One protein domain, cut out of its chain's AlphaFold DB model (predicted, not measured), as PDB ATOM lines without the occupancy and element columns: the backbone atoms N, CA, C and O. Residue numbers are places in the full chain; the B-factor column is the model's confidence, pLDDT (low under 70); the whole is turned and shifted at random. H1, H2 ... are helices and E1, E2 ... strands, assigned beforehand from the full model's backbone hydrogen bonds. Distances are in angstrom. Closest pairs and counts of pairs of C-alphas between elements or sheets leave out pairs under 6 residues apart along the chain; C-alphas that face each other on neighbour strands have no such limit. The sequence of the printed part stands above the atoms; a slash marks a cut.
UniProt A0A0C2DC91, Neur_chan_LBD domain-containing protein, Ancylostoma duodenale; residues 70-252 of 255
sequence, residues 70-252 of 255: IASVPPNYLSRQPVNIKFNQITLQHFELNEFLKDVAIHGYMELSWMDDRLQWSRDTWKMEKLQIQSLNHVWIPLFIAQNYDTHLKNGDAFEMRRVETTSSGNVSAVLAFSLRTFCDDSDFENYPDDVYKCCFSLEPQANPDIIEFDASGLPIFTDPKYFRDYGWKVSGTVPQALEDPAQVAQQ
ATOM      1  N   ILE A  70     121.902-216.270 274.067       93.12
ATOM      2  CA  ILE A  70     122.766-216.546 272.911       93.12
ATOM      3  C   ILE A  70     122.093-216.107 271.604       93.12
ATOM      4  O   ILE A  70     122.753-215.509 270.768       93.12
ATOM      5  N   ALA A  71     120.788-216.352 271.455       92.19
ATOM      6  CA  ALA A  71     120.036-216.002 270.251       92.19
ATOM      7  C   ALA A  71     119.455-214.580 270.270       92.19
ATOM      8  O   ALA A  71     119.309-213.953 269.228       92.19
ATOM      9  N   SER A  72     119.102-214.066 271.453       89.25
ATOM     10  CA  SER A  72     118.272-212.856 271.563       89.25
ATOM     11  C   SER A  72     119.067-211.552 271.612       89.25
ATOM     12  O   SER A  72     118.498-210.492 271.367       89.25
ATOM     13  N   VAL A  73     120.348-211.596 271.990       90.62
ATOM     14  CA  VAL A  73     121.184-210.395 272.137       90.62
ATOM     15  C   VAL A  73     122.574-210.612 271.536       90.62
ATOM     16  O   VAL A  73     123.062-211.750 271.560       90.62
ATOM     17  N   PRO A  74     123.233-209.548 271.037       92.50
ATOM     18  CA  PRO A  74     124.579-209.651 270.481       92.50
ATOM     19  C   PRO A  74     125.580-210.191 271.520       92.50
ATOM     20  O   PRO A  74     125.390-209.968 272.720       92.50
ATOM     21  N   PRO A  75     126.658-210.873 271.093       92.69
ATOM     22  CA  PRO A  75     127.694-211.392 271.990       92.69
ATOM     23  C   PRO A  75     128.219-210.354 272.988       92.69
ATOM     24  O   PRO A  75     128.211-210.569 274.198       92.69
ATOM     25  N   ASN A  76     128.526-209.155 272.490       90.88
ATOM     26  CA  ASN A  76     129.112-208.070 273.272       90.88
ATOM     27  C   ASN A  76     128.085-207.228 274.057       90.88
ATOM     28  O   ASN A  76     128.437-206.158 274.559       90.88
ATOM     29  N   TYR A  77     126.846-207.711 274.238       88.06
ATOM     30  CA  TYR A  77     125.735-206.968 274.857       88.06
ATOM     31  C   TYR A  77     126.083-206.309 276.203       88.06
ATOM     32  O   TYR A  77     125.702-205.167 276.453       88.06
ATOM     33  N   LEU A  78     126.827-207.002 277.075       84.44
ATOM     34  CA  LEU A  78     127.218-206.460 278.386       84.44
ATOM     35  C   LEU A  78     128.301-205.380 278.284       84.44
ATOM     36  O   LEU A  78     128.268-204.406 279.032       84.44
ATOM     37  N   SER A  79     129.255-205.559 277.370       86.75
ATOM     38  CA  SER A  79     130.368-204.626 277.161       86.75
ATOM     39  C   SER A  79     129.977-203.388 276.350       86.75
ATOM     40  O   SER A  79     130.687-202.387 276.401       86.75
ATOM     41  N   ARG A  80     128.852-203.459 275.617       85.56
ATOM     42  CA  ARG A  80     128.388-202.453 274.645       85.56
ATOM     43  C   ARG A  80     129.404-202.129 273.544       85.56
ATOM     44  O   ARG A  80     129.314-201.072 272.935       85.56
ATOM     45  N   GLN A  81     130.365-203.017 273.314       90.31
ATOM     46  CA  GLN A  81     131.274-202.922 272.180       90.31
ATOM     47  C   GLN A  81     130.591-203.482 270.926       90.31
ATOM     48  O   GLN A  81     129.800-204.427 271.057       90.31
ATOM     49  N   PRO A  82     130.898-202.948 269.734       91.75
ATOM     50  CA  PRO A  82     130.403-203.519 268.495       91.75
ATOM     51  C   PRO A  82     130.918-204.953 268.323       91.75
ATOM     52  O   PRO A  82     131.941-205.370 268.880       91.75
ATOM     53  N   VAL A  83     130.157-205.751 267.590       93.75
ATOM     54  CA  VAL A  83     130.539-207.097 267.183       93.75
ATOM     55  C   VAL A  83     131.231-206.969 265.838       93.75
ATOM     56  O   VAL A  83     130.606-206.558 264.861       93.75
ATOM     57  N   ASN A  84     132.507-207.335 265.791       94.31
ATOM     58  CA  ASN A  84     133.258-207.360 264.547       94.31
ATOM     59  C   ASN A  84     132.825-208.576 263.709       94.31
ATOM     60  O   ASN A  84     132.968-209.726 264.143       94.31
ATOM     61  N   ILE A  85     132.251-208.307 262.537       94.94
ATOM     62  CA  ILE A  85     131.823-209.301 261.557       94.94
ATOM     63  C   ILE A  85     132.821-209.286 260.411       94.94
ATOM     64  O   ILE A  85     132.897-208.329 259.641       94.94
ATOM     65  N   LYS A  86     133.554-210.386 260.278       95.75
ATOM     66  CA  LYS A  86     134.581-210.538 259.261       95.75
ATOM     67  C   LYS A  86     134.049-211.254 258.028       95.75
ATOM     68  O   LYS A  86     133.596-212.395 258.125       95.75
ATOM     69  N   PHE A  87     134.180-210.617 256.871       94.88
ATOM     70  CA  PHE A  87     133.946-211.203 255.555       94.88
ATOM     71  C   PHE A  87     135.231-211.892 255.089       94.88
ATOM     72  O   PHE A  87     136.178-211.254 254.628       94.88
ATOM     73  N   ASN A  88     135.279-213.213 255.243       94.75
ATOM     74  CA  ASN A  88     136.457-214.017 254.933       94.75
ATOM     75  C   ASN A  88     136.653-214.172 253.426       94.75
ATOM     76  O   ASN A  88     137.761-213.991 252.926       94.75
ATOM     77  N   GLN A  89     135.580-214.483 252.705       94.12
ATOM     78  CA  GLN A  89     135.612-214.695 251.263       94.12
ATOM     79  C   GLN A  89     134.258-214.346 250.655       94.12
ATOM     80  O   GLN A  89     133.221-214.683 251.219       94.12
ATOM     81  N   ILE A  90     134.269-213.730 249.474       93.31
ATOM     82  CA  ILE A  90     133.075-213.483 248.664       93.31
ATOM     83  C   ILE A  90     133.264-214.204 247.336       93.31
ATOM     84  O   ILE A  90     134.302-214.045 246.693       93.31
ATOM     85  N   THR A  91     132.281-215.007 246.936       92.75
ATOM     86  CA  THR A  91     132.312-215.739 245.667       92.75
ATOM     87  C   THR A  91     131.037-215.502 244.875       92.75
ATOM     88  O   THR A  91     129.942-215.785 245.362       92.75
ATOM     89  N   LEU A  92     131.180-215.027 243.641       92.44
ATOM     90  CA  LEU A  92     130.098-214.879 242.672       92.44
ATOM     91  C   LEU A  92     129.933-216.168 241.874       92.44
ATOM     92  O   LEU A  92     130.896-216.697 241.316       92.44
ATOM     93  N   GLN A  93     128.702-216.654 241.805       91.44
ATOM     94  CA  GLN A  93     128.345-217.853 241.052       91.44
ATOM     95  C   GLN A  93     127.713-217.503 239.707       91.44
ATOM     96  O   GLN A  93     128.047-218.113 238.698       91.44
ATOM     97  N   HIS A  94     126.808-216.526 239.709       89.25
ATOM     98  CA  HIS A  94     125.992-216.142 238.561       89.25
ATOM     99  C   HIS A  94     125.797-214.624 238.545       89.25
ATOM    100  O   HIS A  94     125.799-213.991 239.605       89.25
ATOM    101  N   PHE A  95     125.622-214.054 237.357       89.19
ATOM    102  CA  PHE A  95     125.223-212.663 237.183       89.19
ATOM    103  C   PHE A  95     124.306-212.507 235.968       89.19
ATOM    104  O   PHE A  95     124.400-213.256 234.996       89.19
ATOM    105  N   GLU A  96     123.445-211.501 236.019       88.81
ATOM    106  CA  GLU A  96     122.570-211.099 234.924       88.81
ATOM    107  C   GLU A  96     122.806-209.618 234.671       88.81
ATOM    108  O   GLU A  96     122.511-208.793 235.532       88.81
ATOM    109  N   LEU A  97     123.381-209.291 233.516       86.75
ATOM    110  CA  LEU A  97     123.584-207.915 233.083       86.75
ATOM    111  C   LEU A  97     122.540-207.566 232.027       86.75
ATOM    112  O   LEU A  97     122.389-208.270 231.027       86.75
ATOM    113  N   ASN A  98     121.853-206.453 232.234       86.12
ATOM    114  CA  ASN A  98     121.005-205.842 231.229       86.12
ATOM    115  C   ASN A  98     121.627-204.513 230.810       86.12
ATOM    116  O   ASN A  98     121.479-203.486 231.470       86.12
ATOM    117  N   GLU A  99     122.310-204.547 229.673       81.94
ATOM    118  CA  GLU A  99     123.033-203.405 229.116       81.94
ATOM    119  C   GLU A  99     122.108-202.215 228.809       81.94
ATOM    120  O   GLU A  99     122.511-201.064 228.951       81.94
ATOM    121  N   PHE A 100     120.846-202.472 228.430       81.94
ATOM    122  CA  PHE A 100     119.886-201.419 228.078       81.94
ATOM    123  C   PHE A 100     119.393-200.647 229.306       81.94
ATOM    124  O   PHE A 100     119.277-199.423 229.270       81.94
ATOM    125  N   LEU A 101     119.089-201.365 230.388       82.38
ATOM    126  CA  LEU A 101     118.639-200.772 231.650       82.38
ATOM    127  C   LEU A 101     119.800-200.415 232.589       82.38
ATOM    128  O   LEU A 101     119.563-199.779 233.615       82.38
ATOM    129  N   LYS A 102     121.033-200.788 232.223       82.31
ATOM    130  CA  LYS A 102     122.258-200.603 233.013       82.31
ATOM    131  C   LYS A 102     122.165-201.225 234.403       82.31
ATOM    132  O   LYS A 102     122.733-200.702 235.361       82.31
ATOM    133  N   ASP A 103     121.423-202.319 234.523       84.62
ATOM    134  CA  ASP A 103     121.235-203.017 235.784       84.62
ATOM    135  C   ASP A 103     121.940-204.366 235.772       84.62
ATOM    136  O   ASP A 103     121.971-205.072 234.761       84.62
ATOM    137  N   VAL A 104     122.516-204.705 236.919       87.06
ATOM    138  CA  VAL A 104     123.185-205.978 237.134       87.06
ATOM    139  C   VAL A 104     122.619-206.650 238.376       87.06
ATOM    140  O   VAL A 104     122.517-206.045 239.445       87.06
ATOM    141  N   ALA A 105     122.254-207.919 238.233       89.56
ATOM    142  CA  ALA A 105     121.945-208.806 239.341       89.56
ATOM    143  C   ALA A 105     123.108-209.779 239.547       89.56
ATOM    144  O   ALA A 105     123.627-210.343 238.587       89.56
ATOM    145  N   ILE A 106     123.523-209.979 240.794       89.62
ATOM    146  CA  ILE A 106     124.583-210.915 241.165       89.62
ATOM    147  C   ILE A 106     124.078-211.914 242.199       89.62
ATOM    148  O   ILE A 106     123.339-211.574 243.124       89.62
ATOM    149  N   HIS A 107     124.537-213.154 242.064       92.69
ATOM    150  CA  HIS A 107     124.226-214.235 242.985       92.69
ATOM    151  C   HIS A 107     125.506-214.924 243.429       92.69
ATOM    152  O   HIS A 107     126.399-215.212 242.623       92.69
ATOM    153  N   GLY A 108     125.594-215.227 244.717       93.62
ATOM    154  CA  GLY A 108     126.797-215.824 245.261       93.62
ATOM    155  C   GLY A 108     126.686-216.206 246.722       93.62
ATOM    156  O   GLY A 108     125.599-216.282 247.301       93.62
ATOM    157  N   TYR A 109     127.847-216.452 247.316       95.06
ATOM    158  CA  TYR A 109     127.977-216.722 248.737       95.06
ATOM    159  C   TYR A 109     129.125-215.929 249.361       95.06
ATOM    160  O   TYR A 109     130.151-215.670 248.728       95.06
ATOM    161  N   MET A 110     128.944-215.554 250.622       94.62
ATOM    162  CA  MET A 110     129.944-214.915 251.465       94.62
ATOM    163  C   MET A 110     130.214-215.800 252.675       94.62
ATOM    164  O   MET A 110     129.289-216.319 253.297       94.62
ATOM    165  N   GLU A 111     131.478-215.967 253.026       96.06
ATOM    166  CA  GLU A 111     131.877-216.616 254.267       96.06
ATOM    167  C   GLU A 111     132.067-215.555 255.345       96.06
ATOM    168  O   GLU A 111     132.900-214.659 255.206       96.06
ATOM    169  N   LEU A 112     131.295-215.669 256.422       96.06
ATOM    170  CA  LEU A 112     131.301-214.737 257.541       96.06
ATOM    171  C   LEU A 112     131.887-215.406 258.779       96.06
ATOM    172  O   LEU A 112     131.687-216.604 258.997       96.06
ATOM    173  N   SER A 113     132.543-214.625 259.632       96.94
ATOM    174  CA  SER A 113     132.892-215.071 260.978       96.94
ATOM    175  C   SER A 113     132.828-213.963 262.015       96.94
ATOM    176  O   SER A 113     133.159-212.819 261.717       96.94
ATOM    177  N   TRP A 114     132.447-214.320 263.239       96.50
ATOM    178  CA  TRP A 114     132.431-213.419 264.388       96.50
ATOM    179  C   TRP A 114     132.710-214.176 265.685       96.50
ATOM    180  O   TRP A 114     132.540-215.392 265.774       96.50
ATOM    181  N   MET A 115     133.128-213.449 266.719       96.50
ATOM    182  CA  MET A 115     133.401-214.028 268.032       96.50
ATOM    183  C   MET A 115     132.158-213.988 268.928       96.50
ATOM    184  O   MET A 115     131.531-212.942 269.087       96.50
ATOM    185  N   ASP A 116     131.846-215.116 269.567       95.75
ATOM    186  CA  ASP A 116     130.853-215.226 270.632       95.75
ATOM    187  C   ASP A 116     131.442-215.973 271.841       95.75
ATOM    188  O   ASP A 116     131.584-217.199 271.853       95.75
ATOM    189  N   ASP A 117     131.789-215.224 272.887       93.62
ATOM    190  CA  ASP A 117     132.403-215.744 274.114       93.62
ATOM    191  C   ASP A 117     131.479-216.692 274.897       93.62
ATOM    192  O   ASP A 117     131.933-217.559 275.652       93.62
ATOM    193  N   ARG A 118     130.166-216.575 274.686       94.25
ATOM    194  CA  ARG A 118     129.137-217.437 275.281       94.25
ATOM    195  C   ARG A 118     129.151-218.839 274.682       94.25
ATOM    196  O   ARG A 118     128.672-219.777 275.318       94.25
ATOM    197  N   LEU A 119     129.713-218.982 273.482       95.31
ATOM    198  CA  LEU A 119     129.855-220.242 272.760       95.31
ATOM    199  C   LEU A 119     131.241-220.881 272.946       95.31
ATOM    200  O   LEU A 119     131.655-221.688 272.125       95.31
ATOM    201  N   GLN A 120     131.961-220.551 274.020       95.62
ATOM    202  CA  GLN A 120     133.253-221.163 274.343       95.62
ATOM    203  C   GLN A 120     133.105-222.404 275.227       95.62
ATOM    204  O   GLN A 120     132.376-222.392 276.222       95.62
ATOM    205  N   TRP A 121     133.862-223.462 274.924       95.38
ATOM    206  CA  TRP A 121     133.924-224.667 275.757       95.38
ATOM    207  C   TRP A 121     135.327-225.269 275.823       95.38
ATOM    208  O   TRP A 121     136.175-225.062 274.956       95.38
ATOM    209  N   SER A 122     135.568-226.070 276.864       95.19
ATOM    210  CA  SER A 122     136.821-226.812 277.004       95.19
ATOM    211  C   SER A 122     136.833-228.058 276.119       95.19
ATOM    212  O   SER A 122     135.969-228.935 276.246       95.19
ATOM    213  N   ARG A 123     137.867-228.166 275.274       92.69
ATOM    214  CA  ARG A 123     138.148-229.359 274.459       92.69
ATOM    215  C   ARG A 123     138.389-230.593 275.327       92.69
ATOM    216  O   ARG A 123     138.026-231.694 274.926       92.69
ATOM    217  N   ASP A 124     138.942-230.424 276.528       92.81
ATOM    218  CA  ASP A 124     139.255-231.546 277.412       92.81
ATOM    219  C   ASP A 124     138.006-232.219 277.975       92.81
ATOM    220  O   ASP A 124     137.999-233.442 278.120       92.81
ATOM    221  N   THR A 125     136.957-231.440 278.240       91.38
ATOM    222  CA  THR A 125     135.692-231.939 278.789       91.38
ATOM    223  C   THR A 125     134.819-232.564 277.709       91.38
ATOM    224  O   THR A 125     134.310-233.664 277.895       91.38
ATOM    225  N   TRP A 126     134.651-231.872 276.581       90.50
ATOM    226  CA  TRP A 126     133.671-232.259 275.561       90.50
ATOM    227  C   TRP A 126     134.262-233.087 274.422       90.50
ATOM    228  O   TRP A 126     133.509-233.701 273.681       90.50
ATOM    229  N   LYS A 127     135.594-233.123 274.274       90.38
ATOM    230  CA  LYS A 127     136.306-233.836 273.192       90.38
ATOM    231  C   LYS A 127     135.834-233.453 271.780       90.38
ATOM    232  O   LYS A 127     135.982-234.228 270.842       90.38
ATOM    233  N   MET A 128     135.307-232.238 271.630       88.44
ATOM    234  CA  MET A 128     134.813-231.678 270.373       88.44
ATOM    235  C   MET A 128     135.517-230.361 270.065       88.44
ATOM    236  O   MET A 128     135.709-229.530 270.955       88.44
ATOM    237  N   GLU A 129     135.878-230.166 268.799       91.25
ATOM    238  CA  GLU A 129     136.465-228.912 268.312       91.25
ATOM    239  C   GLU A 129     135.428-227.983 267.682       91.25
ATOM    240  O   GLU A 129     135.545-226.764 267.813       91.25
ATOM    241  N   LYS A 130     134.419-228.558 267.027       93.56
ATOM    242  CA  LYS A 130     133.355-227.832 266.341       93.56
ATOM    243  C   LYS A 130     131.992-228.277 266.849       93.56
ATOM    244  O   LYS A 130     131.822-229.437 267.214       93.56
ATOM    245  N   LEU A 131     131.055-227.342 266.834       94.06
ATOM    246  CA  LEU A 131     129.644-227.542 267.123       94.06
ATOM    247  C   LEU A 131     128.842-227.003 265.938       94.06
ATOM    248  O   LEU A 131     128.938-225.817 265.611       94.06
ATOM    249  N   GLN A 132     128.050-227.865 265.309       93.44
ATOM    250  CA  GLN A 132     127.112-227.474 264.260       93.44
ATOM    251  C   GLN A 132     125.835-226.901 264.878       93.44
ATOM    252  O   GLN A 132     125.162-227.553 265.680       93.44
ATOM    253  N   ILE A 133     125.462-225.679 264.497       90.88
ATOM    254  CA  ILE A 133     124.228-225.050 264.965       90.88
ATOM    255  C   ILE A 133     123.090-225.432 264.015       90.88
ATOM    256  O   ILE A 133     122.949-224.896 262.920       90.88
ATOM    257  N   GLN A 134     122.246-226.362 264.466       86.31
ATOM    258  CA  GLN A 134     121.157-226.942 263.663       86.31
ATOM    259  C   GLN A 134     120.024-225.956 263.322       86.31
ATOM    260  O   GLN A 134     119.253-226.189 262.396       86.31
ATOM    261  N   SER A 135     119.880-224.869 264.085       88.50
ATOM    262  CA  SER A 135     118.817-223.876 263.901       88.50
ATOM    263  C   SER A 135     119.369-222.473 264.087       88.50
ATOM    264  O   SER A 135     119.997-222.190 265.103       88.50
ATOM    265  N   LEU A 136     119.075-221.568 263.154       87.00
ATOM    266  CA  LEU A 136     119.474-220.161 263.263       87.00
ATOM    267  C   LEU A 136     118.896-219.491 264.518       87.00
ATOM    268  O   LEU A 136     119.522-218.609 265.085       87.00
ATOM    269  N   ASN A 137     117.759-219.976 265.029       89.38
ATOM    270  CA  ASN A 137     117.138-219.461 266.255       89.38
ATOM    271  C   ASN A 137     117.914-219.815 267.536       89.38
ATOM    272  O   ASN A 137     117.501-219.443 268.633       89.38
ATOM    273  N   HIS A 138     119.003-220.575 267.427       91.50
ATOM    274  CA  HIS A 138     119.846-220.961 268.554       91.50
ATOM    275  C   HIS A 138     121.041-220.031 268.772       91.50
ATOM    276  O   HIS A 138     121.677-220.109 269.828       91.50
ATOM    277  N   VAL A 139     121.331-219.139 267.827       93.94
ATOM    278  CA  VAL A 139     122.475-218.229 267.880       93.94
ATOM    279  C   VAL A 139     122.086-216.853 267.366       93.94
ATOM    280  O   VAL A 139     121.183-216.716 266.548       93.94
ATOM    281  N   TRP A 140     122.726-215.814 267.886       94.00
ATOM    282  CA  TRP A 140     122.540-214.470 267.364       94.00
ATOM    283  C   TRP A 140     123.161-214.392 265.967       94.00
ATOM    284  O   TRP A 140     124.285-214.848 265.763       94.00
ATOM    285  N   ILE A 141     122.421-213.824 265.018       92.38
ATOM    286  CA  ILE A 141     122.836-213.684 263.623       92.38
ATOM    287  C   ILE A 141     122.922-212.190 263.294       92.38
ATOM    288  O   ILE A 141     121.957-211.467 263.568       92.38
ATOM    289  N   PRO A 142     124.036-211.708 262.707       91.38
ATOM    290  CA  PRO A 142     124.114-210.337 262.225       91.38
ATOM    291  C   PRO A 142     123.131-210.137 261.068       91.38
ATOM    292  O   PRO A 142     123.074-210.949 260.144       91.38
ATOM    293  N   LEU A 143     122.363-209.051 261.122       86.69
ATOM    294  CA  LEU A 143     121.438-208.660 260.062       86.69
ATOM    295  C   LEU A 143     121.992-207.439 259.331       86.69
ATOM    296  O   LEU A 143     122.334-206.436 259.959       86.69
ATOM    297  N   PHE A 144     122.042-207.518 258.009       84.38
ATOM    298  CA  PHE A 144     122.495-206.446 257.130       84.38
ATOM    299  C   PHE A 144     121.562-206.314 255.927       84.38
ATOM    300  O   PHE A 144     120.798-207.223 255.599       84.38
ATOM    301  N   ILE A 145     121.610-205.148 255.303       84.25
ATOM    302  CA  ILE A 145     120.849-204.757 254.122       84.25
ATOM    303  C   ILE A 145     121.818-204.258 253.055       84.25
ATOM    304  O   ILE A 145     122.910-203.801 253.383       84.25
ATOM    305  N   ALA A 146     121.419-204.331 251.790       83.06
ATOM    306  CA  ALA A 146     122.106-203.602 250.735       83.06
ATOM    307  C   ALA A 146     121.538-202.179 250.642       83.06
ATOM    308  O   ALA A 146     120.320-202.000 250.756       83.06
ATOM    309  N   GLN A 147     122.395-201.173 250.455       72.06
ATOM    310  CA  GLN A 147     121.919-199.845 250.069       72.06
ATOM    311  C   GLN A 147     121.776-199.769 248.554       72.06
ATOM    312  O   GLN A 147     122.745-199.955 247.825       72.06
ATOM    313  N   ASN A 148     120.576-199.406 248.100       62.06
ATOM    314  CA  ASN A 148     120.329-199.038 246.713       62.06
ATOM    315  C   ASN A 148     119.973-197.550 246.677       62.06
ATOM    316  O   ASN A 148     119.070-197.108 247.391       62.06
ATOM    317  N   TYR A 149     120.687-196.784 245.850       52.59
ATOM    318  CA  TYR A 149     120.532-195.331 245.737       52.59
ATOM    319  C   TYR A 149     119.225-194.886 245.073       52.59
ATOM    320  O   TYR A 149     118.953-193.688 245.053       52.59
ATOM    321  N   ASP A 150     118.384-195.806 244.586       47.09
ATOM    322  CA  ASP A 150     117.160-195.416 243.901       47.09
ATOM    323  C   ASP A 150     115.907-196.184 244.330       47.09
ATOM    324  O   ASP A 150     115.904-197.377 244.628       47.09
ATOM    325  N   THR A 151     114.811-195.438 244.353       42.84
ATOM    326  CA  THR A 151     113.488-195.734 244.931       42.84
ATOM    327  C   THR A 151     112.687-196.851 244.238       42.84
ATOM    328  O   THR A 151     111.467-196.956 244.403       42.84
ATOM    329  N   HIS A 152     113.339-197.753 243.512       40.00
ATOM    330  CA  HIS A 152     112.683-198.844 242.803       40.00
ATOM    331  C   HIS A 152     112.650-200.128 243.642       40.00
ATOM    332  O   HIS A 152     113.582-200.915 243.640       40.00
ATOM    333  N   LEU A 153     111.522-200.312 244.346       43.06
ATOM    334  CA  LEU A 153     110.931-201.583 244.804       43.06
ATOM    335  C   LEU A 153     111.912-202.658 245.317       43.06
ATOM    336  O   LEU A 153     112.544-203.359 244.537       43.06
ATOM    337  N   LYS A 154     111.890-202.872 246.641       51.28
ATOM    338  CA  LYS A 154     112.548-203.921 247.456       51.28
ATOM    339  C   LYS A 154     112.317-205.397 247.030       51.28
ATOM    340  O   LYS A 154     112.097-206.251 247.883       51.28
ATOM    341  N   ASN A 155     112.338-205.734 245.747       52.53
ATOM    342  CA  ASN A 155     111.915-207.037 245.231       52.53
ATOM    343  C   ASN A 155     113.047-207.749 244.473       52.53
ATOM    344  O   ASN A 155     112.859-208.152 243.328       52.53
ATOM    345  N   GLY A 156     114.220-207.904 245.090       63.03
ATOM    346  CA  GLY A 156     115.310-208.674 244.478       63.03
ATOM    347  C   GLY A 156     116.450-209.030 245.424       63.03
ATOM    348  O   GLY A 156     117.027-210.112 245.294       63.03
ATOM    349  N   ASP A 157     116.726-208.162 246.401       80.50
ATOM    350  CA  ASP A 157     117.789-208.426 247.361       80.50
ATOM    351  C   ASP A 157     117.342-209.481 248.372       80.50
ATOM    352  O   ASP A 157     116.307-209.348 249.032       80.50
ATOM    353  N   ALA A 158     118.124-210.546 248.486       86.19
ATOM    354  CA  ALA A 158     117.852-211.638 249.400       86.19
ATOM    355  C   ALA A 158     119.144-212.108 250.049       86.19
ATOM    356  O   ALA A 158     120.172-212.260 249.392       86.19
ATOM    357  N   PHE A 159     119.051-212.390 251.342       89.75
ATOM    358  CA  PHE A 159     120.129-212.935 252.145       89.75
ATOM    359  C   PHE A 159     119.622-214.172 252.876       89.75
ATOM    360  O   PHE A 159     118.579-214.131 253.530       89.75
ATOM    361  N   GLU A 160     120.362-215.271 252.786       91.62
ATOM    362  CA  GLU A 160     120.038-216.521 253.468       91.62
ATOM    363  C   GLU A 160     121.275-217.049 254.197       91.62
ATOM    364  O   GLU A 160     122.279-217.408 253.583       91.62
ATOM    365  N   MET A 161     121.198-217.118 255.527       92.38
ATOM    366  CA  MET A 161     122.267-217.681 256.344       92.38
ATOM    367  C   MET A 161     122.199-219.209 256.335       92.38
ATOM    368  O   MET A 161     121.166-219.804 256.638       92.38
ATOM    369  N   ARG A 162     123.318-219.860 256.034       91.81
ATOM    370  CA  ARG A 162     123.445-221.316 255.935       91.81
ATOM    371  C   ARG A 162     124.694-221.779 256.680       91.81
ATOM    372  O   ARG A 162     125.653-221.031 256.837       91.81
ATOM    373  N   ARG A 163     124.691-223.047 257.103       91.12
ATOM    374  CA  ARG A 163     125.860-223.737 257.687       91.12
ATOM    375  C   ARG A 163     126.536-222.932 258.804       91.12
ATOM    376  O   ARG A 163     127.689-222.534 258.675       91.12
ATOM    377  N   VAL A 164     125.795-222.673 259.879       95.25
ATOM    378  CA  VAL A 164     126.353-221.983 261.044       95.25
ATOM    379  C   VAL A 164     127.067-222.992 261.931       95.25
ATOM    380  O   VAL A 164     126.467-223.940 262.435       95.25
ATOM    381  N   GLU A 165     128.355-222.774 262.128       95.62
ATOM    382  CA  GLU A 165     129.220-223.620 262.939       95.62
ATOM    383  C   GLU A 165     129.939-222.742 263.952       95.62
ATOM    384  O   GLU A 165     130.249-221.587 263.675       95.62
ATOM    385  N   THR A 166     130.246-223.280 265.123       96.50
ATOM    386  CA  THR A 166     131.128-222.609 266.075       96.50
ATOM    387  C   THR A 166     132.282-223.517 266.455       96.50
ATOM    388  O   THR A 166     132.170-224.744 266.451       96.50
ATOM    389  N   THR A 167     133.420-222.907 266.743       96.94
ATOM    390  CA  THR A 167     134.626-223.580 267.227       96.94
ATOM    391  C   THR A 167     134.705-223.492 268.745       96.94
ATOM    392  O   THR A 167     134.113-222.605 269.351       96.94
ATOM    393  N   SER A 168     135.497-224.358 269.381       96.38
ATOM    394  CA  SER A 168     135.630-224.369 270.848       96.38
ATOM    395  C   SER A 168     136.094-223.039 271.455       96.38
ATOM    396  O   SER A 168     135.883-222.794 272.640       96.38
ATOM    397  N   SER A 169     136.758-222.194 270.661       96.50
ATOM    398  CA  SER A 169     137.190-220.845 271.039       96.50
ATOM    399  C   SER A 169     136.085-219.791 270.928       96.50
ATOM    400  O   SER A 169     136.347-218.629 271.223       96.50
ATOM    401  N   GLY A 170     134.867-220.167 270.529       95.31
ATOM    402  CA  GLY A 170     133.733-219.258 270.363       95.31
ATOM    403  C   GLY A 170     133.729-218.505 269.035       95.31
ATOM    404  O   GLY A 170     132.903-217.620 268.848       95.31
ATOM    405  N   ASN A 171     134.629-218.832 268.099       97.25
ATOM    406  CA  ASN A 171     134.569-218.254 266.758       97.25
ATOM    407  C   ASN A 171     133.458-218.955 265.975       97.25
ATOM    408  O   ASN A 171     133.560-220.162 265.721       97.25
ATOM    409  N   VAL A 172     132.424-218.194 265.632       97.19
ATOM    410  CA  VAL A 172     131.275-218.619 264.843       97.19
ATOM    411  C   VAL A 172     131.561-218.316 263.380       97.19
ATOM    412  O   VAL A 172     131.997-217.220 263.046       97.19
ATOM    413  N   SER A 173     131.317-219.286 262.510       96.94
ATOM    414  CA  SER A 173     131.442-219.166 261.062       96.94
ATOM    415  C   SER A 173     130.120-219.509 260.394       96.94
ATOM    416  O   SER A 173     129.451-220.457 260.812       96.94
ATOM    417  N   ALA A 174     129.764-218.781 259.344       96.50
ATOM    418  CA  ALA A 174     128.548-219.025 258.584       96.50
ATOM    419  C   ALA A 174     128.752-218.757 257.091       96.50
ATOM    420  O   ALA A 174     129.612-217.968 256.698       96.50
ATOM    421  N   VAL A 175     127.936-219.406 256.261       96.12
ATOM    422  CA  VAL A 175     127.877-219.164 254.819       96.12
ATOM    423  C   VAL A 175     126.599-218.406 254.514       96.12
ATOM    424  O   VAL A 175     125.501-218.932 254.666       96.12
ATOM    425  N   LEU A 176     126.735-217.178 254.052       94.50
ATOM    426  CA  LEU A 176     125.633-216.342 253.621       94.50
ATOM    427  C   LEU A 176     125.446-216.486 252.111       94.50
ATOM    428  O   LEU A 176     126.310-216.059 251.355       94.50
ATOM    429  N   ALA A 177     124.323-217.031 251.662       94.69
ATOM    430  CA  ALA A 177     123.919-216.910 250.266       94.69
ATOM    431  C   ALA A 177     123.278-215.537 250.034       94.69
ATOM    432  O   ALA A 177     122.503-215.068 250.873       94.69
ATOM    433  N   PHE A 178     123.591-214.902 248.906       92.56
ATOM    434  CA  PHE A 178     123.039-213.600 248.550       92.56
ATOM    435  C   PHE A 178     122.556-213.540 247.100       92.56
ATOM    436  O   PHE A 178     123.084-214.206 246.207       92.56
ATOM    437  N   SER A 179     121.560-212.689 246.897       92.00
ATOM    438  CA  SER A 179     121.068-212.183 245.620       92.00
ATOM    439  C   SER A 179     121.028-210.674 245.771       92.00
ATOM    440  O   SER A 179     120.377-210.209 246.700       92.00
ATOM    441  N   LEU A 180     121.748-209.934 244.936       89.50
ATOM    442  CA  LEU A 180     121.816-208.474 245.004       89.50
ATOM    443  C   LEU A 180     121.609-207.872 243.624       89.50
ATOM    444  O   LEU A 180     122.103-208.426 242.643       89.50
ATOM    445  N   ARG A 181     120.943-206.723 243.548       87.25
ATOM    446  CA  ARG A 181     120.766-205.980 242.296       87.25
ATOM    447  C   ARG A 181     121.175-204.521 242.458       87.25
ATOM    448  O   ARG A 181     120.772-203.879 243.416       87.25
ATOM    449  N   THR A 182     121.941-204.000 241.504       83.94
ATOM    450  CA  THR A 182     122.374-202.595 241.483       83.94
ATOM    451  C   THR A 182     122.372-202.031 240.061       83.94
ATOM    452  O   THR A 182     122.230-202.776 239.088       83.94
ATOM    453  N   PHE A 183     122.540-200.715 239.951       82.81
ATOM    454  CA  PHE A 183     122.745-200.011 238.686       82.81
ATOM    455  C   PHE A 183     124.228-199.687 238.488       82.81
ATOM    456  O   PHE A 183     124.971-199.495 239.451       82.81
ATOM    457  N   CYS A 184     124.659-199.646 237.232       81.44
ATOM    458  CA  CYS A 184     126.029-199.320 236.858       81.44
ATOM    459  C   CYS A 184     126.091-197.879 236.329       81.44
ATOM    460  O   CYS A 184     125.353-197.523 235.408       81.44
ATOM    461  N   ASP A 185     126.978-197.060 236.899       70.31
ATOM    462  CA  ASP A 185     127.072-195.625 236.583       70.31
ATOM    463  C   ASP A 185     127.823-195.360 235.268       70.31
ATOM    464  O   ASP A 185     127.458-194.473 234.496       70.31
ATOM    465  N   ASP A 186     128.862-196.153 234.998       65.19
ATOM    466  CA  ASP A 186     129.817-195.943 233.905       65.19
ATOM    467  C   ASP A 186     129.585-196.970 232.793       65.19
ATOM    468  O   ASP A 186     130.284-197.972 232.694       65.19
ATOM    469  N   SER A 187     128.514-196.781 232.021       62.44
ATOM    470  CA  SER A 187     128.235-197.583 230.825       62.44
ATOM    471  C   SER A 187     128.257-196.674 229.595       62.44
ATOM    472  O   SER A 187     127.218-196.317 229.016       62.44
ATOM    473  N   ASP A 188     129.438-196.193 229.248       63.72
ATOM    474  CA  ASP A 188     129.645-195.528 227.981       63.72
ATOM    475  C   ASP A 188     129.817-196.601 226.892       63.72
ATOM    476  O   ASP A 188     130.798-197.332 226.824       63.72
ATOM    477  N   PHE A 189     128.852-196.705 225.971       70.00
ATOM    478  CA  PHE A 189     128.971-197.574 224.785       70.00
ATOM    479  C   PHE A 189     130.073-197.101 223.809       70.00
ATOM    480  O   PHE A 189     130.095-197.498 222.645       70.00
ATOM    481  N   GLU A 190     130.971-196.221 224.259       75.88
ATOM    482  CA  GLU A 190     132.066-195.643 223.487       75.88
ATOM    483  C   GLU A 190     133.023-196.718 222.968       75.88
ATOM    484  O   GLU A 190     133.540-196.586 221.859       75.88
ATOM    485  N   ASN A 191     133.206-197.803 223.729       77.38
ATOM    486  CA  ASN A 191     134.161-198.865 223.415       77.38
ATOM    487  C   ASN A 191     133.512-200.186 222.989       77.38
ATOM    488  O   ASN A 191     134.199-201.200 222.947       77.38
ATOM    489  N   TYR A 192     132.219-200.197 222.642       77.62
ATOM    490  CA  TYR A 192     131.526-201.431 222.259       77.62
ATOM    491  C   TYR A 192     132.267-202.186 221.133       77.62
ATOM    492  O   TYR A 192     132.558-201.587 220.088       77.62
ATOM    493  N   PRO A 193     132.538-203.501 221.285       78.94
ATOM    494  CA  PRO A 193     132.055-204.415 222.333       78.94
ATOM    495  C   PRO A 193     133.006-204.614 223.536       78.94
ATOM    496  O   PRO A 193     132.755-205.487 224.357       78.94
ATOM    497  N   ASP A 194     134.107-203.866 223.625       81.88
ATOM    498  CA  ASP A 194     135.099-203.924 224.709       81.88
ATOM    499  C   ASP A 194     134.798-202.876 225.805       81.88
ATOM    500  O   ASP A 194     135.669-202.108 226.228       81.88
ATOM    501  N   ASP A 195     133.542-202.798 226.237       80.31
ATOM    502  CA  ASP A 195     133.079-201.869 227.263       80.31
ATOM    503  C   ASP A 195     133.333-202.378 228.695       80.31
ATOM    504  O   ASP A 195     133.574-203.559 228.959       80.31
ATOM    505  N   VAL A 196     133.356-201.445 229.653       81.88
ATOM    506  CA  VAL A 196     133.671-201.730 231.058       81.88
ATOM    507  C   VAL A 196     132.555-201.205 231.942       81.88
ATOM    508  O   VAL A 196     132.438-200.005 232.147       81.88
ATOM    509  N   TYR A 197     131.795-202.117 232.544       81.88
ATOM    510  CA  TYR A 197     130.737-201.767 233.486       81.88
ATOM    511  C   TYR A 197     131.288-201.622 234.907       81.88
ATOM    512  O   TYR A 197     131.843-202.568 235.474       81.88
ATOM    513  N   LYS A 198     131.097-200.441 235.505       83.62
ATOM    514  CA  LYS A 198     131.389-200.188 236.925       83.62
ATOM    515  C   LYS A 198     130.093-200.171 237.725       83.62
ATOM    516  O   LYS A 198     129.268-199.277 237.550       83.62
ATOM    517  N   CYS A 199     129.930-201.162 238.595       82.06
ATOM    518  CA  CYS A 199     128.721-201.360 239.390       82.06
ATOM    519  C   CYS A 199     129.121-201.537 240.858       82.06
ATOM    520  O   CYS A 199     129.954-202.393 241.168       82.06
ATOM    521  N   CYS A 200     128.540-200.741 241.755       81.50
ATOM    522  CA  CYS A 200     128.880-200.764 243.175       81.50
ATOM    523  C   CYS A 200     127.765-201.423 243.999       81.50
ATOM    524  O   CYS A 200     126.578-201.180 243.780       81.50
ATOM    525  N   PHE A 201     128.172-202.233 244.978       83.25
ATOM    526  CA  PHE A 201     127.297-202.811 245.994       83.25
ATOM    527  C   PHE A 201     127.813-202.398 247.367       83.25
ATOM    528  O   PHE A 201     128.992-202.588 247.666       83.25
ATOM    529  N   SER A 202     126.932-201.876 248.211       83.75
ATOM    530  CA  SER A 202     127.239-201.529 249.596       83.75
ATOM    531  C   SER A 202     126.332-202.307 250.540       83.75
ATOM    532  O   SER A 202     125.139-202.480 250.288       83.75
ATOM    533  N   LEU A 203     126.921-202.806 251.626       86.31
ATOM    534  CA  LEU A 203     126.215-203.506 252.694       86.31
ATOM    535  C   LEU A 203     126.259-202.667 253.963       86.31
ATOM    536  O   LEU A 203     127.297-202.104 254.302       86.31
ATOM    537  N   GLU A 204     125.151-202.646 254.693       85.12
ATOM    538  CA  GLU A 204     125.015-201.912 255.947       85.12
ATOM    539  C   GLU A 204     124.308-202.740 257.017       85.12
ATOM    540  O   GLU A 204     123.460-203.572 256.690       85.12
ATOM    541  N   PRO A 205     124.585-202.509 258.311       86.31
ATOM    542  CA  PRO A 205     123.800-203.105 259.385       86.31
ATOM    543  C   PRO A 205     122.314-202.720 259.275       86.31
ATOM    544  O   PRO A 205     121.974-201.548 259.140       86.31
ATOM    545  N   GLN A 206     121.401-203.694 259.385       81.62
ATOM    546  CA  GLN A 206     119.958-203.440 259.238       81.62
ATOM    547  C   GLN A 206     119.397-202.542 260.355       81.62
ATOM    548  O   GLN A 206     118.444-201.791 260.142       81.62
ATOM    549  N   ALA A 207     119.928-202.666 261.572       72.75
ATOM    550  CA  ALA A 207     119.465-201.925 262.737       72.75
ATOM    551  C   ALA A 207     120.630-201.636 263.684       72.75
ATOM    552  O   ALA A 207     121.420-202.534 263.968       72.75
ATOM    553  N   ASN A 208     120.661-200.411 264.222       68.62
ATOM    554  CA  ASN A 208     121.647-199.910 265.183       68.62
ATOM    555  C   ASN A 208     123.099-200.092 264.692       68.62
ATOM    556  O   ASN A 208     123.738-201.079 265.069       68.62
ATOM    557  N   PRO A 209     123.637-199.150 263.892       69.00
ATOM    558  CA  PRO A 209     124.991-199.262 263.340       69.00
ATOM    559  C   PRO A 209     126.058-199.460 264.430       69.00
ATOM    560  O   PRO A 209     127.017-200.183 264.215       69.00
ATOM    561  N   ASP A 210     125.825-198.956 265.644       81.38
ATOM    562  CA  ASP A 210     126.741-199.101 266.785       81.38
ATOM    563  C   ASP A 210     126.908-200.551 267.300       81.38
ATOM    564  O   ASP A 210     127.749-200.812 268.161       81.38
ATOM    565  N   ILE A 211     126.087-201.508 266.844       85.88
ATOM    566  CA  ILE A 211     126.150-202.913 267.288       85.88
ATOM    567  C   ILE A 211     127.121-203.734 266.439       85.88
ATOM    568  O   ILE A 211     127.661-204.721 266.939       85.88
ATOM    569  N   ILE A 212     127.319-203.380 265.169       90.25
ATOM    570  CA  ILE A 212     128.043-204.203 264.197       90.25
ATOM    571  C   ILE A 212     129.120-203.363 263.528       90.25
ATOM    572  O   ILE A 212     128.836-202.304 262.984       90.25
ATOM    573  N   GLU A 213     130.334-203.893 263.507       91.19
ATOM    574  CA  GLU A 213     131.452-203.342 262.749       91.19
ATOM    575  C   GLU A 213     131.875-204.370 261.699       91.19
ATOM    576  O   GLU A 213     131.950-205.566 261.994       91.19
ATOM    577  N   PHE A 214     132.122-203.930 260.467       91.81
ATOM    578  CA  PHE A 214     132.532-204.819 259.383       91.81
ATOM    579  C   PHE A 214     134.049-204.837 259.219       91.81
ATOM    580  O   PHE A 214     134.698-203.798 259.245       91.81
ATOM    581  N   ASP A 215     134.594-206.028 258.991       92.88
ATOM    582  CA  ASP A 215     135.985-206.249 258.601       92.88
ATOM    583  C   ASP A 215     136.026-207.084 257.315       92.88
ATOM    584  O   ASP A 215     135.263-208.037 257.151       92.88
ATOM    585  N   ALA A 216     136.927-206.750 256.396       90.31
ATOM    586  CA  ALA A 216     137.110-207.474 255.143       90.31
ATOM    587  C   ALA A 216     138.479-208.155 255.135       90.31
ATOM    588  O   ALA A 216     139.486-207.579 255.537       90.31
ATOM    589  N   SER A 217     138.558-209.382 254.616       90.12
ATOM    590  CA  SER A 217     139.822-210.131 254.559       90.12
ATOM    591  C   SER A 217     140.894-209.521 253.645       90.12
ATOM    592  O   SER A 217     142.028-210.001 253.642       90.12
ATOM    593  N   GLY A 218     140.545-208.507 252.847       87.94
ATOM    594  CA  GLY A 218     141.407-207.930 251.812       87.94
ATOM    595  C   GLY A 218     141.621-208.854 250.609       87.94
ATOM    596  O   GLY A 218     142.440-208.555 249.740       87.94
ATOM    597  N   LEU A 219     140.906-209.984 250.544       89.31
ATOM    598  CA  LEU A 219     140.915-210.871 249.387       89.31
ATOM    599  C   LEU A 219     140.002-210.321 248.280       89.31
ATOM    600  O   LEU A 219     138.973-209.714 248.580       89.31
ATOM    601  N   PRO A 220     140.342-210.544 246.998       90.00
ATOM    602  CA  PRO A 220     139.454-210.183 245.900       90.00
ATOM    603  C   PRO A 220     138.183-211.039 245.919       90.00
ATOM    604  O   PRO A 220     138.191-212.175 246.399       90.00
ATOM    605  N   ILE A 221     137.103-210.529 245.327       89.75
ATOM    606  CA  ILE A 221     135.918-211.342 245.043       89.75
ATOM    607  C   ILE A 221     136.296-212.429 244.035       89.75
ATOM    608  O   ILE A 221     136.802-212.150 242.944       89.75
ATOM    609  N   PHE A 222     136.014-213.672 244.405       90.00
ATOM    610  CA  PHE A 222     136.193-214.840 243.558       90.00
ATOM    611  C   PHE A 222     134.986-215.003 242.633       90.00
ATOM    612  O   PHE A 222     133.869-214.613 242.963       90.00
ATOM    613  N   THR A 223     135.196-215.606 241.470       89.62
ATOM    614  CA  THR A 223     134.140-215.906 240.497       89.62
ATOM    615  C   THR A 223     134.203-217.376 240.122       89.62
ATOM    616  O   THR A 223     135.283-217.969 240.151       89.62
ATOM    617  N   ASP A 224     133.069-217.970 239.749       81.88
ATOM    618  CA  ASP A 224     133.084-219.249 239.040       81.88
ATOM    619  C   ASP A 224     133.698-219.030 237.642       81.88
ATOM    620  O   ASP A 224     133.075-218.417 236.768       81.88
ATOM    621  N   PRO A 225     134.925-219.521 237.387       74.69
ATOM    622  CA  PRO A 225     135.636-219.217 236.154       74.69
ATOM    623  C   PRO A 225     134.982-219.842 234.921       74.69
ATOM    624  O   PRO A 225     135.305-219.425 233.808       74.69
ATOM    625  N   LYS A 226     134.121-220.854 235.094       79.00
ATOM    626  CA  LYS A 226     133.382-221.469 233.994       79.00
ATOM    627  C   LYS A 226     132.231-220.563 233.580       79.00
ATOM    628  O   LYS A 226     132.148-220.193 232.415       79.00
ATOM    629  N   TYR A 227     131.409-220.156 234.547       79.00
ATOM    630  CA  TYR A 227     130.231-219.342 234.272       79.00
ATOM    631  C   TYR A 227     130.609-218.006 233.625       79.00
ATOM    632  O   TYR A 227     130.156-217.690 232.537       79.00
ATOM    633  N   PHE A 228     131.531-217.251 234.220       81.06
ATOM    634  CA  PHE A 228     131.872-215.920 233.706       81.06
ATOM    635  C   PHE A 228     132.545-215.963 232.325       81.06
ATOM    636  O   PHE A 228     132.245-215.141 231.458       81.06
ATOM    637  N   ARG A 229     133.394-216.968 232.081       76.00
ATOM    638  CA  ARG A 229     134.072-217.146 230.791       76.00
ATOM    639  C   ARG A 229     133.104-217.513 229.668       76.00
ATOM    640  O   ARG A 229     133.258-216.986 228.571       76.00
ATOM    641  N   ASP A 230     132.144-218.398 229.932       79.56
ATOM    642  CA  ASP A 230     131.193-218.873 228.920       79.56
ATOM    643  C   ASP A 230     130.286-217.735 228.409       79.56
ATOM    644  O   ASP A 230     129.863-217.761 227.255       79.56
ATOM    645  N   TYR A 231     130.054-216.706 229.232       78.31
ATOM    646  CA  TYR A 231     129.287-215.509 228.870       78.31
ATOM    647  C   TYR A 231     130.155-214.350 228.350       78.31
ATOM    648  O   TYR A 231     129.622-213.288 228.048       78.31
ATOM    649  N   GLY A 232     131.473-214.539 228.214       80.56
ATOM    650  CA  GLY A 232     132.379-213.537 227.641       80.56
ATOM    651  C   GLY A 232     132.785-212.401 228.584       80.56
ATOM    652  O   GLY A 232     133.457-211.473 228.147       80.56
ATOM    653  N   TRP A 233     132.449-212.483 229.874       81.31
ATOM    654  CA  TRP A 233     132.720-211.421 230.843       81.31
ATOM    655  C   TRP A 233     133.910-211.749 231.742       81.31
ATOM    656  O   TRP A 233     134.126-212.888 232.170       81.31
ATOM    657  N   LYS A 234     134.685-210.717 232.086       82.81
ATOM    658  CA  LYS A 234     135.779-210.809 233.053       82.81
ATOM    659  C   LYS A 234     135.566-209.800 234.170       82.81
ATOM    660  O   LYS A 234     135.404-208.614 233.925       82.81
ATOM    661  N   VAL A 235     135.652-210.279 235.403       82.38
ATOM    662  CA  VAL A 235     135.546-209.444 236.601       82.38
ATOM    663  C   VAL A 235     136.932-208.939 237.019       82.38
ATOM    664  O   VAL A 235     137.897-209.711 237.050       82.38
ATOM    665  N   SER A 236     137.046-207.647 237.339       75.75
ATOM    666  CA  SER A 236     138.286-206.998 237.798       75.75
ATOM    667  C   SER A 236     138.013-205.898 238.827       75.75
ATOM    668  O   SER A 236     136.952-205.291 238.778       75.75
ATOM    669  N   GLY A 237     138.979-205.611 239.713       66.44
ATOM    670  CA  GLY A 237     138.884-204.488 240.664       66.44
ATOM    671  C   GLY A 237     137.981-204.752 241.872       66.44
ATOM    672  O   GLY A 237     137.245-203.875 242.288       66.44
ATOM    673  N   THR A 238     138.008-205.966 242.424       74.12
ATOM    674  CA  THR A 238     136.957-206.456 243.324       74.12
ATOM    675  C   THR A 238     137.395-206.694 244.766       74.12
ATOM    676  O   THR A 238     136.940-207.648 245.388       74.12
ATOM    677  N   VAL A 239     138.314-205.902 245.315       84.94
ATOM    678  CA  VAL A 239     138.701-206.069 246.728       84.94
ATOM    679  C   VAL A 239     137.690-205.325 247.604       84.94
ATOM    680  O   VAL A 239     137.658-204.097 247.530       84.94
ATOM    681  N   PRO A 240     136.872-206.016 248.423       85.44
ATOM    682  CA  PRO A 240     135.906-205.356 249.294       85.44
ATOM    683  C   PRO A 240     136.621-204.521 250.355       85.44
ATOM    684  O   PRO A 240     137.655-204.938 250.885       85.44
ATOM    685  N   GLN A 241     136.047-203.370 250.689       84.75
ATOM    686  CA  GLN A 241     136.567-202.470 251.714       84.75
ATOM    687  C   GLN A 241     135.487-202.203 252.761       84.75
ATOM    688  O   GLN A 241     134.314-202.045 252.423       84.75
ATOM    689  N   ALA A 242     135.890-202.158 254.029       83.38
ATOM    690  CA  ALA A 242     135.050-201.641 255.098       83.38
ATOM    691  C   ALA A 242     135.247-200.123 255.174       83.38
ATOM    692  O   ALA A 242     136.383-199.648 255.214       83.38
ATOM    693  N   LEU A 243     134.149-199.372 255.160       79.56
ATOM    694  CA  LEU A 243     134.158-197.912 255.200       79.56
ATOM    695  C   LEU A 243     133.466-197.446 256.481       79.56
ATOM    696  O   LEU A 243     132.387-197.933 256.811       79.56
ATOM    697  N   GLU A 244     134.089-196.506 257.192       70.19
ATOM    698  CA  GLU A 244     133.544-195.946 258.438       70.19
ATOM    699  C   GLU A 244     132.503-194.845 258.179       70.19
ATOM    700  O   GLU A 244     131.601-194.646 258.992       70.19
ATOM    701  N   ASP A 245     132.612-194.130 257.053       66.69
ATOM    702  CA  ASP A 245     131.732-193.013 256.702       66.69
ATOM    703  C   ASP A 245     131.080-193.229 255.321       66.69
ATOM    704  O   ASP A 245     131.787-193.237 254.304       66.69
ATOM    705  N   PRO A 246     129.739-193.355 255.240       61.03
ATOM    706  CA  PRO A 246     129.030-193.525 253.973       61.03
ATOM    707  C   PRO A 246     129.195-192.330 253.019       61.03
ATOM    708  O   PRO A 246     129.044-192.489 251.808       61.03
ATOM    709  N   ALA A 247     129.563-191.137 253.506       59.34
ATOM    710  CA  ALA A 247     129.835-189.982 252.647       59.34
ATOM    711  C   ALA A 247     131.109-190.148 251.794       59.34
ATOM    712  O   ALA A 247     131.239-189.504 250.749       59.34
ATOM    713  N   GLN A 248     132.030-191.033 252.193       57.84
ATOM    714  CA  GLN A 248     133.239-191.337 251.420       57.84
ATOM    715  C   GLN A 248     132.926-192.134 250.146       57.84
ATOM    716  O   GLN A 248     133.630-191.971 249.148       57.84
ATOM    717  N   VAL A 249     131.835-192.910 250.147       56.69
ATOM    718  CA  VAL A 249     131.345-193.665 248.978       56.69
ATOM    719  C   VAL A 249     130.914-192.715 247.857       56.69
ATOM    720  O   VAL A 249     131.210-192.955 246.696       56.69
ATOM    721  N   ALA A 250     130.276-191.590 248.196       49.81
ATOM    722  CA  ALA A 250     129.778-190.625 247.212       49.81
ATOM    723  C   ALA A 250     130.878-189.742 246.585       49.81
ATOM    724  O   ALA A 250     130.672-189.161 245.521       49.81
ATOM    725  N   GLN A 251     132.035-189.596 247.242       43.91
ATOM    726  CA  GLN A 251     133.154-188.776 246.746       43.91
ATOM    727  C   GLN A 251     134.161-189.560 245.908       43.91
ATOM    728  O   GLN A 251     134.874-188.971 245.092       43.91
ATOM    729  N   GLN A 252     134.234-190.872 246.097       46.94
ATOM    730  CA  GLN A 252     135.057-191.731 245.268       46.94
ATOM    731  C   GLN A 252     134.189-192.175 244.093       46.94
ATOM    732  O   GLN A 252     133.317-193.018 244.233       46.94
TER     733      GLN A 252
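What this domain is: This is residues 70 to 252 of the 255 residues of the protein "Neur_chan_LBD domain-containing protein" of Ancylostoma duodenale (UniProt A0A0C2DC91). The model is a long, twisted sheet of six strands, E3 E5 E6 E2 E1 E8, with a small two-strand sheet, E4 and E7, over part of one face, a loose and incomplete sandwich. H1 lies near one end of the longest axis, and the link of residues 187 to 201 reaches to the other. The printed part has 183 residues, with named elements in the order E1 E2 H1 E3 E4 E5 E6 E7 E8 H2 H3, and is mostly strand. The large sheet is mixed and the small one antiparallel. The whole is only just compact, close to loose, with a radius of gyration of the C-alphas of 18.8 A, and elongated, spanning 65 by 36 by 28 A.

How they stand to each other: E1, residues 83 to 98, and E2, residues 103 to 120, are an antiparallel hairpin at 163 degrees, with N 105 and O 96 2.9 A apart. E1 bends by 73 degrees at residue 93 and E2 by 84 degrees at residue 117. H1, residues 123 to 126, is not on the sheet. E3, residues 130 to 132, is an edge strand, antiparallel to E5, residues 158 to 167, with N 131 and O 166 2.9 A apart. E5 forms a hairpin with E6, residues 169 to 186, with N 162 and O 175 2.7 A apart. E6 is also antiparallel to E2, with N 106 and O 180 2.8 A apart, and bends by 71 degrees at residue 183. E4, residues 144 to 147, is antiparallel to E7, residues 202 to 205, with N 145 and O 204 2.8 A apart. The closest C-alphas of E4 and E6, those of Ala 146 and Leu 180, are 7.5 A apart. E8, residues 212 to 216, is the other edge strand, parallel to E1, with N 85 and O 213 2.8 A apart. H2, residues 225 to 230, only grazes the large sheet; its closest C-alpha pair with E1 is Tyr 227 and His 94, 6.8 A. H3, residues 247 to 251, is not on that sheet. H1 is too short for an O i to N i+4 pair; H2 has 1 of 2 within hydrogen-bond range, and H3 has 0 of 1 but 2 of 2 O i to N i+3 pairs.

Where its parts are: E1 begins at C-alpha 83, (130.539, -207.097, 267.183), and is 37.2 A long. E2 is 44.3 A, E5 27.2 A and E6 45.3 A. H3 ends at C-alpha 251, (133.154, -188.776, 246.746).

The domain as a whole: The C-alphas farthest apart, of Thr 125 and Glu 190, are 66.2 A apart. The printed part has no cut. The links E3 to E4, E6 to E7 and H2 to H3 are long. The mean pLDDT of the printed part is 84.1; residues under 70 include 148 to 156 and 245 to 252.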